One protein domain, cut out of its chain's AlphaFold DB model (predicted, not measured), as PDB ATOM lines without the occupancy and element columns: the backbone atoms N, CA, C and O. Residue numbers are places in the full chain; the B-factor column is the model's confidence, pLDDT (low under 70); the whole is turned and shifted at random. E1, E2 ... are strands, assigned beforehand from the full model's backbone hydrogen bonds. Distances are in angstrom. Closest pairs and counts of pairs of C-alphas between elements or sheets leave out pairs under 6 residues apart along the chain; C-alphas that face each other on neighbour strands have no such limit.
ATOM      1  N   MET A 124     -34.663 -43.077  16.393       83.38
ATOM      2  CA  MET A 124     -34.591 -42.844  14.950       83.38
ATOM      3  C   MET A 124     -35.496 -41.675  14.537       83.38
ATOM      4  O   MET A 124     -36.491 -41.392  15.198       83.38
ATOM      5  N   GLU A 125     -35.204 -41.026  13.403       82.88
ATOM      6  CA  GLU A 125     -35.997 -39.895  12.874       82.88
ATOM      7  C   GLU A 125     -37.490 -40.223  12.710       82.88
ATOM      8  O   GLU A 125     -38.339 -39.355  12.863       82.88
ATOM      9  N   THR A 126     -37.830 -41.484  12.437       84.19
ATOM     10  CA  THR A 126     -39.218 -41.947  12.302       84.19
ATOM     11  C   THR A 126     -39.919 -42.204  13.637       84.19
ATOM     12  O   THR A 126     -41.119 -42.467  13.657       84.19
ATOM     13  N   GLU A 127     -39.189 -42.186  14.751       85.38
ATOM     14  CA  GLU A 127     -39.710 -42.506  16.082       85.38
ATOM     15  C   GLU A 127     -40.107 -41.260  16.877       85.38
ATOM     16  O   GLU A 127     -40.708 -41.409  17.945       85.38
ATOM     17  N   TYR A 128     -39.819 -40.057  16.374       88.00
ATOM     18  CA  TYR A 128     -40.192 -38.813  17.035       88.00
ATOM     19  C   TYR A 128     -40.614 -37.705  16.067       88.00
ATOM     20  O   TYR A 128     -40.189 -37.652  14.917       88.00
ATOM     21  N   GLU A 129     -41.402 -36.762  16.577       88.38
ATOM     22  CA  GLU A 129     -41.742 -35.519  15.888       88.38
ATOM     23  C   GLU A 129     -41.519 -34.312  16.805       88.38
ATOM     24  O   GLU A 129     -41.763 -34.372  18.012       88.38
ATOM     25  N   LEU A 130     -41.053 -33.199  16.234       88.19
ATOM     26  CA  LEU A 130     -40.998 -31.922  16.943       88.19
ATOM     27  C   LEU A 130     -42.427 -31.407  17.136       88.19
ATOM     28  O   LEU A 130     -43.208 -31.365  16.184       88.19
ATOM     29  N   THR A 131     -42.776 -31.002  18.353       88.38
ATOM     30  CA  THR A 131     -44.132 -30.539  18.676       88.38
ATOM     31  C   THR A 131     -44.114 -29.136  19.276       88.38
ATOM     32  O   THR A 131     -43.094 -28.454  19.268       88.38
ATOM     33  N   LYS A 132     -45.270 -28.663  19.743       86.88
ATOM     34  CA  LYS A 132     -45.408 -27.377  20.432       86.88
ATOM     35  C   LYS A 132     -46.148 -27.560  21.743       86.88
ATOM     36  O   LYS A 132     -47.044 -28.396  21.851       86.88
ATOM     37  N   THR A 133     -45.793 -26.736  22.713       85.94
ATOM     38  CA  THR A 133     -46.463 -26.623  24.006       85.94
ATOM     39  C   THR A 133     -47.201 -25.290  24.094       85.94
ATOM     40  O   THR A 133     -46.847 -24.323  23.426       85.94
ATOM     41  N   ASN A 134     -48.233 -25.222  24.940       85.88
ATOM     42  CA  ASN A 134     -48.964 -23.971  25.199       85.88
ATOM     43  C   ASN A 134     -48.141 -22.960  26.017       85.88
ATOM     44  O   ASN A 134     -48.492 -21.787  26.091       85.88
ATOM     45  N   THR A 135     -47.069 -23.427  26.654       90.44
ATOM     46  CA  THR A 135     -46.135 -22.635  27.459       90.44
ATOM     47  C   THR A 135     -44.757 -22.642  26.819       90.44
ATOM     48  O   THR A 135     -44.376 -23.647  26.216       90.44
ATOM     49  N   CYS A 136     -43.993 -21.568  27.007       91.94
ATOM     50  CA  CYS A 136     -42.638 -21.477  26.481       91.94
ATOM     51  C   CYS A 136     -41.657 -22.282  27.337       91.94
ATOM     52  O   CYS A 136     -41.645 -22.160  28.565       91.94
ATOM     53  N   THR A 137     -40.871 -23.144  26.698       91.88
ATOM     54  CA  THR A 137     -40.010 -24.120  27.376       91.88
ATOM     55  C   THR A 137     -38.548 -23.929  27.015       91.88
ATOM     56  O   THR A 137     -38.212 -23.516  25.907       91.88
ATOM     57  N   GLU A 138     -37.675 -24.203  27.983       91.06
ATOM     58  CA  GLU A 138     -36.225 -24.149  27.792       91.06
ATOM     59  C   GLU A 138     -35.723 -25.227  26.828       91.06
ATOM     60  O   GLU A 138     -34.836 -24.970  26.012       91.06
ATOM     61  N   ASP A 139     -36.311 -26.415  26.922       92.06
ATOM     62  CA  ASP A 139     -35.971 -27.580  26.120       92.06
ATOM     63  C   ASP A 139     -36.953 -27.763  24.956       92.06
ATOM     64  O   ASP A 139     -38.089 -27.275  24.987       92.06
ATOM     65  N   VAL A 140     -36.526 -28.508  23.932       91.31
ATOM     66  CA  VAL A 140     -37.293 -28.709  22.697       91.31
ATOM     67  C   VAL A 140     -38.383 -29.765  22.918       91.31
ATOM     68  O   VAL A 140     -38.049 -30.925  23.158       91.31
ATOM     69  N   PRO A 141     -39.679 -29.431  22.815       91.38
ATOM     70  CA  PRO A 141     -40.744 -30.409  22.969       91.38
ATOM     71  C   PRO A 141     -40.806 -31.355  21.762       91.38
ATOM     72  O   PRO A 141     -40.863 -30.931  20.605       91.38
ATOM     73  N   ILE A 142     -40.853 -32.654  22.042       90.06
ATOM     74  CA  ILE A 142     -40.944 -33.739  21.064       90.06
ATOM     75  C   ILE A 142     -42.039 -34.732  21.471       90.06
ATOM     76  O   ILE A 142     -42.303 -34.923  22.658       90.06
ATOM     77  N   ARG A 143     -42.663 -35.407  20.508       88.94
ATOM     78  CA  ARG A 143     -43.485 -36.601  20.769       88.94
ATOM     79  C   ARG A 143     -42.745 -37.832  20.293       88.94
ATOM     80  O   ARG A 143     -42.132 -37.790  19.235       88.94
ATOM     81  N   ILE A 144     -42.815 -38.914  21.063       87.69
ATOM     82  CA  ILE A 144     -42.144 -40.178  20.748       87.69
ATOM     83  C   ILE A 144     -43.210 -41.223  20.412       87.69
ATOM     84  O   ILE A 144     -43.940 -41.680  21.290       87.69
ATOM     85  N   HIS A 145     -43.276 -41.649  19.151       80.69
ATOM     86  CA  HIS A 145     -44.321 -42.551  18.651       80.69
ATOM     87  C   HIS A 145     -44.250 -43.963  19.259       80.69
ATOM     88  O   HIS A 145     -45.265 -44.638  19.420       80.69
ATOM     89  N   LYS A 146     -43.047 -44.418  19.631       65.06
ATOM     90  CA  LYS A 146     -42.793 -45.784  20.122       65.06
ATOM     91  C   LYS A 146     -43.379 -46.067  21.508       65.06
ATOM     92  O   LYS A 146     -43.595 -47.225  21.851       65.06
ATOM     93  N   ALA A 147     -43.637 -45.032  22.307       60.03
ATOM     94  CA  ALA A 147     -44.077 -45.194  23.690       60.03
ATOM     95  C   ALA A 147     -45.561 -45.581  23.832       60.03
ATOM     96  O   ALA A 147     -46.008 -45.804  24.954       60.03
ATOM     97  N   MET A 148     -46.336 -45.628  22.735       54.50
ATOM     98  CA  MET A 148     -47.807 -45.743  22.771       54.50
ATOM     99  C   MET A 148     -48.474 -44.748  23.745       54.50
ATOM    100  O   MET A 148     -49.601 -44.962  24.186       54.50
ATOM    101  N   SER A 149     -47.779 -43.660  24.083       59.28
ATOM    102  CA  SER A 149     -48.282 -42.549  24.877       59.28
ATOM    103  C   SER A 149     -48.121 -41.288  24.047       59.28
ATOM    104  O   SER A 149     -47.011 -41.009  23.593       59.28
ATOM    105  N   ASP A 150     -49.183 -40.498  23.923       67.19
ATOM    106  CA  ASP A 150     -49.153 -39.158  23.316       67.19
ATOM    107  C   ASP A 150     -48.440 -38.113  24.202       67.19
ATOM    108  O   ASP A 150     -48.575 -36.904  23.998       67.19
ATOM    109  N   ASP A 151     -47.683 -38.568  25.202       84.38
ATOM    110  CA  ASP A 151     -46.953 -37.715  26.123       84.38
ATOM    111  C   ASP A 151     -45.897 -36.892  25.381       84.38
ATOM    112  O   ASP A 151     -45.117 -37.399  24.567       84.38
ATOM    113  N   ILE A 152     -45.841 -35.609  25.727       88.62
ATOM    114  CA  ILE A 152     -44.788 -34.709  25.275       88.62
ATOM    115  C   ILE A 152     -43.549 -34.961  26.133       88.62
ATOM    116  O   ILE A 152     -43.604 -34.943  27.362       88.62
ATOM    117  N   TRP A 153     -42.431 -35.192  25.462       91.88
ATOM    118  CA  TRP A 153     -41.099 -35.244  26.044       91.88
ATOM    119  C   TRP A 153     -40.332 -33.987  25.661       91.88
ATOM    120  O   TRP A 153     -40.712 -33.261  24.748       91.88
ATOM    121  N   PHE A 154     -39.227 -33.739  26.345       92.12
ATOM    122  CA  PHE A 154     -38.396 -32.570  26.124       92.12
ATOM    123  C   PHE A 154     -36.965 -32.999  25.838       92.12
ATOM    124  O   PHE A 154     -36.389 -33.772  26.599       92.12
ATOM    125  N   LEU A 155     -36.405 -32.512  24.739       91.31
ATOM    126  CA  LEU A 155     -35.027 -32.730  24.334       91.31
ATOM    127  C   LEU A 155     -34.171 -31.552  24.798       91.31
ATOM    128  O   LEU A 155     -34.384 -30.414  24.372       91.31
ATOM    129  N   ASP A 156     -33.181 -31.844  25.633       89.56
ATOM    130  CA  ASP A 156     -32.153 -30.879  26.001       89.56
ATOM    131  C   ASP A 156     -31.252 -30.603  24.780       89.56
ATOM    132  O   ASP A 156     -30.612 -31.529  24.274       89.56
ATOM    133  N   PRO A 157     -31.180 -29.352  24.295       83.81
ATOM    134  CA  PRO A 157     -30.434 -29.001  23.088       83.81
ATOM    135  C   PRO A 157     -28.910 -29.091  23.251       83.81
ATOM    136  O   PRO A 157     -28.191 -29.090  22.257       83.81
ATOM    137  N   THR A 158     -28.411 -29.146  24.488       81.25
ATOM    138  CA  THR A 158     -26.980 -29.238  24.801       81.25
ATOM    139  C   THR A 158     -26.562 -30.691  24.959       81.25
ATOM    140  O   THR A 158     -25.574 -31.133  24.376       81.25
ATOM    141  N   THR A 159     -27.314 -31.454  25.756       81.38
ATOM    142  CA  THR A 159     -26.964 -32.848  26.064       81.38
ATOM    143  C   THR A 159     -27.577 -33.848  25.091       81.38
ATOM    144  O   THR A 159     -27.177 -35.014  25.095       81.38
ATOM    145  N   MET A 160     -28.521 -33.434  24.243       86.00
ATOM    146  CA  MET A 160     -29.259 -34.303  23.318       86.00
ATOM    147  C   MET A 160     -29.963 -35.470  24.030       86.00
ATOM    148  O   MET A 160     -30.113 -36.559  23.478       86.00
ATOM    149  N   LEU A 161     -30.370 -35.253  25.284       87.25
ATOM    150  CA  LEU A 161     -31.090 -36.224  26.103       87.25
ATOM    151  C   LEU A 161     -32.559 -35.848  26.223       87.25
ATOM    152  O   LEU A 161     -32.907 -34.677  26.372       87.25
ATOM    153  N   THR A 162     -33.416 -36.863  26.201       89.19
ATOM    154  CA  THR A 162     -34.853 -36.694  26.390       89.19
ATOM    155  C   THR A 162     -35.223 -36.825  27.866       89.19
ATOM    156  O   THR A 162     -34.734 -37.698  28.585       89.19
ATOM    157  N   LYS A 163     -36.106 -35.947  28.335       89.44
ATOM    158  CA  LYS A 163     -36.630 -35.918  29.704       89.44
ATOM    159  C   LYS A 163     -38.129 -35.639  29.703       89.44
ATOM    160  O   LYS A 163     -38.694 -35.182  28.713       89.44
ATOM    161  N   ARG A 164     -38.786 -35.953  30.819       88.38
ATOM    162  CA  ARG A 164     -40.244 -35.808  30.977       88.38
ATOM    163  C   ARG A 164     -40.691 -34.377  31.264       88.38
ATOM    164  O   ARG A 164     -41.844 -34.049  31.029       88.38
ATOM    165  N   GLU A 165     -39.787 -33.536  31.751       90.19
ATOM    166  CA  GLU A 165     -40.103 -32.182  32.194       90.19
ATOM    167  C   GLU A 165     -39.073 -31.190  31.656       90.19
ATOM    168  O   GLU A 165     -37.878 -31.484  31.602       90.19
ATOM    169  N   SER A 166     -39.548 -30.003  31.293       91.62
ATOM    170  CA  SER A 166     -38.726 -28.848  30.946       91.62
ATOM    171  C   SER A 166     -39.071 -27.699  31.871       91.62
ATOM    172  O   SER A 166     -40.221 -27.524  32.280       91.62
ATOM    173  N   ARG A 167     -38.085 -26.844  32.128       92.38
ATOM    174  CA  ARG A 167     -38.338 -25.563  32.775       92.38
ATOM    175  C   ARG A 167     -39.164 -24.667  31.849       92.38
ATOM    176  O   ARG A 167     -38.912 -24.618  30.642       92.38
ATOM    177  N   THR A 168     -40.133 -23.958  32.418       92.94
ATOM    178  CA  THR A 168     -40.853 -22.878  31.733       92.94
ATOM    179  C   THR A 168     -40.013 -21.605  31.765       92.94
ATOM    180  O   THR A 168     -39.483 -21.237  32.818       92.94
ATOM    181  N   ILE A 169     -39.893 -20.941  30.621       93.12
ATOM    182  CA  ILE A 169     -39.111 -19.711  30.446       93.12
ATOM    183  C   ILE A 169     -39.954 -18.627  29.775       93.12
ATOM    184  O   ILE A 169     -41.059 -18.893  29.302       93.12
ATOM    185  N   ASP A 170     -39.423 -17.407  29.737       91.38
ATOM    186  CA  ASP A 170     -40.036 -16.313  28.992       91.38
ATOM    187  C   ASP A 170     -40.033 -16.623  27.485       91.38
ATOM    188  O   ASP A 170     -39.043 -17.132  26.948       91.38
ATOM    189  N   CYS A 171     -41.133 -16.321  26.802       87.94
ATOM    190  CA  CYS A 171     -41.285 -16.543  25.368       87.94
ATOM    191  C   CYS A 171     -40.364 -15.656  24.525       87.94
ATOM    192  O   CYS A 171     -40.030 -16.040  23.405       87.94
ATOM    193  N   ASP A 172     -39.926 -14.529  25.088       88.81
ATOM    194  CA  ASP A 172     -38.991 -13.596  24.456       88.81
ATOM    195  C   ASP A 172     -37.515 -13.976  24.695       88.81
ATOM    196  O   ASP A 172     -36.605 -13.236  24.315       88.81
ATOM    197  N   SER A 173     -37.254 -15.132  25.320       89.31
ATOM    198  CA  SER A 173     -35.889 -15.631  25.518       89.31
ATOM    199  C   SER A 173     -35.197 -15.936  24.187       89.31
ATOM    200  O   SER A 173     -35.832 -16.271  23.184       89.31
ATOM    201  N   GLU A 174     -33.865 -15.869  24.194       88.38
ATOM    202  CA  GLU A 174     -33.066 -16.127  23.000       88.38
ATOM    203  C   GLU A 174     -33.305 -17.540  22.436       88.38
ATOM    204  O   GLU A 174     -33.398 -18.516  23.192       88.38
ATOM    205  N   PRO A 175     -33.377 -17.677  21.101       87.06
ATOM    206  CA  PRO A 175     -33.523 -18.974  20.468       87.06
ATOM    207  C   PRO A 175     -32.250 -19.809  20.621       87.06
ATOM    208  O   PRO A 175     -31.131 -19.299  20.549       87.06
ATOM    209  N   ARG A 176     -32.419 -21.122  20.758       86.25
ATOM    210  CA  ARG A 176     -31.312 -22.077  20.859       86.25
ATOM    211  C   ARG A 176     -31.046 -22.747  19.520       86.25
ATOM    212  O   ARG A 176     -31.952 -22.929  18.713       86.25
ATOM    213  N   ILE A 177     -29.795 -23.122  19.282       85.62
ATOM    214  CA  ILE A 177     -29.395 -23.861  18.084       85.62
ATOM    215  C   ILE A 177     -29.283 -25.337  18.450       85.62
ATOM    216  O   ILE A 177     -28.641 -25.673  19.442       85.62
ATOM    217  N   VAL A 178     -29.905 -26.198  17.652       86.00
ATOM    218  CA  VAL A 178     -29.927 -27.650  17.852       86.00
ATOM    219  C   VAL A 178     -29.569 -28.337  16.547       86.00
ATOM    220  O   VAL A 178     -30.067 -27.957  15.487       86.00
ATOM    221  N   GLU A 179     -28.721 -29.357  16.612       84.12
ATOM    222  CA  GLU A 179     -28.399 -30.192  15.461       84.12
ATOM    223  C   GLU A 179     -29.158 -31.519  15.545       84.12
ATOM    224  O   GLU A 179     -28.959 -32.307  16.466       84.12
ATOM    225  N   LEU A 180     -30.055 -31.763  14.587       82.69
ATOM    226  CA  LEU A 180     -30.886 -32.965  14.517       82.69
ATOM    227  C   LEU A 180     -30.797 -33.571  13.120       82.69
ATOM    228  O   LEU A 180     -31.100 -32.905  12.132       82.69
ATOM    229  N   ASN A 181     -30.383 -34.839  13.035       77.00
ATOM    230  CA  ASN A 181     -30.248 -35.595  11.780       77.00
ATOM    231  C   ASN A 181     -29.434 -34.849  10.702       77.00
ATOM    232  O   ASN A 181     -29.809 -34.811   9.530       77.00
ATOM    233  N   GLY A 182     -28.345 -34.189  11.112       75.75
ATOM    234  CA  GLY A 182     -27.490 -33.392  10.223       75.75
ATOM    235  C   GLY A 182     -28.115 -32.076   9.744       75.75
ATOM    236  O   GLY A 182     -27.611 -31.458   8.805       75.75
ATOM    237  N   ARG A 183     -29.222 -31.636  10.355       83.50
ATOM    238  CA  ARG A 183     -29.835 -30.322  10.124       83.50
ATOM    239  C   ARG A 183     -29.638 -29.442  11.343       83.50
ATOM    240  O   ARG A 183     -29.932 -29.847  12.463       83.50
ATOM    241  N   THR A 184     -29.223 -28.205  11.110       87.31
ATOM    242  CA  THR A 184     -29.161 -27.187  12.156       87.31
ATOM    243  C   THR A 184     -30.480 -26.432  12.211       87.31
ATOM    244  O   THR A 184     -30.915 -25.831  11.227       87.31
ATOM    245  N   LEU A 185     -31.124 -26.475  13.368       87.94
ATOM    246  CA  LEU A 185     -32.405 -25.844  13.633       87.94
ATOM    247  C   LEU A 185     -32.231 -24.759  14.695       87.94
ATOM    248  O   LEU A 185     -31.574 -24.961  15.710       87.94
ATOM    249  N   GLN A 186     -32.857 -23.617  14.461       90.06
ATOM    250  CA  GLN A 186     -33.107 -22.586  15.449       90.06
ATOM    251  C   GLN A 186     -34.435 -22.887  16.131       90.06
ATOM    252  O   GLN A 186     -35.486 -22.874  15.486       90.06
ATOM    253  N   PHE A 187     -34.379 -23.175  17.420       88.94
ATOM    254  CA  PHE A 187     -35.528 -23.419  18.270       88.94
ATOM    255  C   PHE A 187     -35.874 -22.158  19.057       88.94
ATOM    256  O   PHE A 187     -35.051 -21.645  19.813       88.94
ATOM    257  N   TYR A 188     -37.102 -21.681  18.896       89.81
ATOM    258  CA  TYR A 188     -37.655 -20.588  19.682       89.81
ATOM    259  C   TYR A 188     -38.442 -21.153  20.873       89.81
ATOM    260  O   TYR A 188     -39.161 -22.142  20.698       89.81
ATOM    261  N   PRO A 189     -38.397 -20.510  22.056       87.25
ATOM    262  CA  PRO A 189     -39.090 -20.979  23.262       87.25
ATOM    263  C   PRO A 189     -40.587 -21.261  23.079       87.25
ATOM    264  O   PRO A 189     -41.147 -22.114  23.759       87.25
ATOM    265  N   ASN A 190     -41.239 -20.574  22.139       85.25
ATOM    266  CA  ASN A 190     -42.649 -20.756  21.775       85.25
ATOM    267  C   ASN A 190     -42.931 -22.013  20.918       85.25
ATOM    268  O   ASN A 190     -44.040 -22.179  20.401       85.25
ATOM    269  N   GLY A 191     -41.934 -22.876  20.710       79.31
ATOM    270  CA  GLY A 191     -42.041 -24.081  19.889       79.31
ATOM    271  C   GLY A 191     -41.953 -23.824  18.383       79.31
ATOM    272  O   GLY A 191     -42.190 -24.732  17.586       79.31
ATOM    273  N   HIS A 192     -41.655 -22.599  17.942       84.88
ATOM    274  CA  HIS A 192     -41.330 -22.358  16.540       84.88
ATOM    275  C   HIS A 192     -39.920 -22.873  16.231       84.88
ATOM    276  O   HIS A 192     -38.991 -22.677  17.009       84.88
TER     277      HIS A 192
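AT A GLANCE: This is residues 124 to 192 of the 315 residues of the protein "(pine wood nematode) hypothetical protein" of Bursaphelenchus xylophilus (UniProt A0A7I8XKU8). Little regular structure: a small, loop-rich body with a three-strand meander, E1 E2 E3, each strand the antiparallel neighbour of the one before, and an antiparallel hairpin, E4 and E5, off to one side. The 69 printed residues hold five named strands, E1 to E5 in chain order, and no named helix; the class is all strand, with 22 residues in named elements. It is compact, radius of gyration of the C-alphas 11.4 A, spanning 33 by 26 by 19 A.

HOW THE PARTS SIT: Inner strand E2, residues 140 to 144, is antiparallel to E1, residues 128 to 130, with N 129 and O 143 at 2.9 A, and to E3, residues 152 to 155, with N 142 and O 153 at 2.8 A. E4, residues 176 to 180, and E5, residues 183 to 187, pair at N 178 and O 185, 2.8 A. The closest C-alphas of E2 and E5, Val 140 and Phe 187, are 7.1 A apart. E3 and E4 are apart.

IN THESE COORDINATES: E1 measures 6.9 A from its first C-alpha to its last, beginning at C-alpha 128 at (-40.192, -38.813, 17.035); E2 measures 12.6 A, E3 10.0 A, E4 12.6 A and E5 12.1 A, and E5 ends at C-alpha 187 at (-35.528, -23.419, 18.270).

THE WHOLE: The farthest C-alphas, Met 148 and Asp 172, are 33.4 A apart. The printed part has no cut; E3 to E4 is a long link. Residues 146 to 150 have pLDDT under 70.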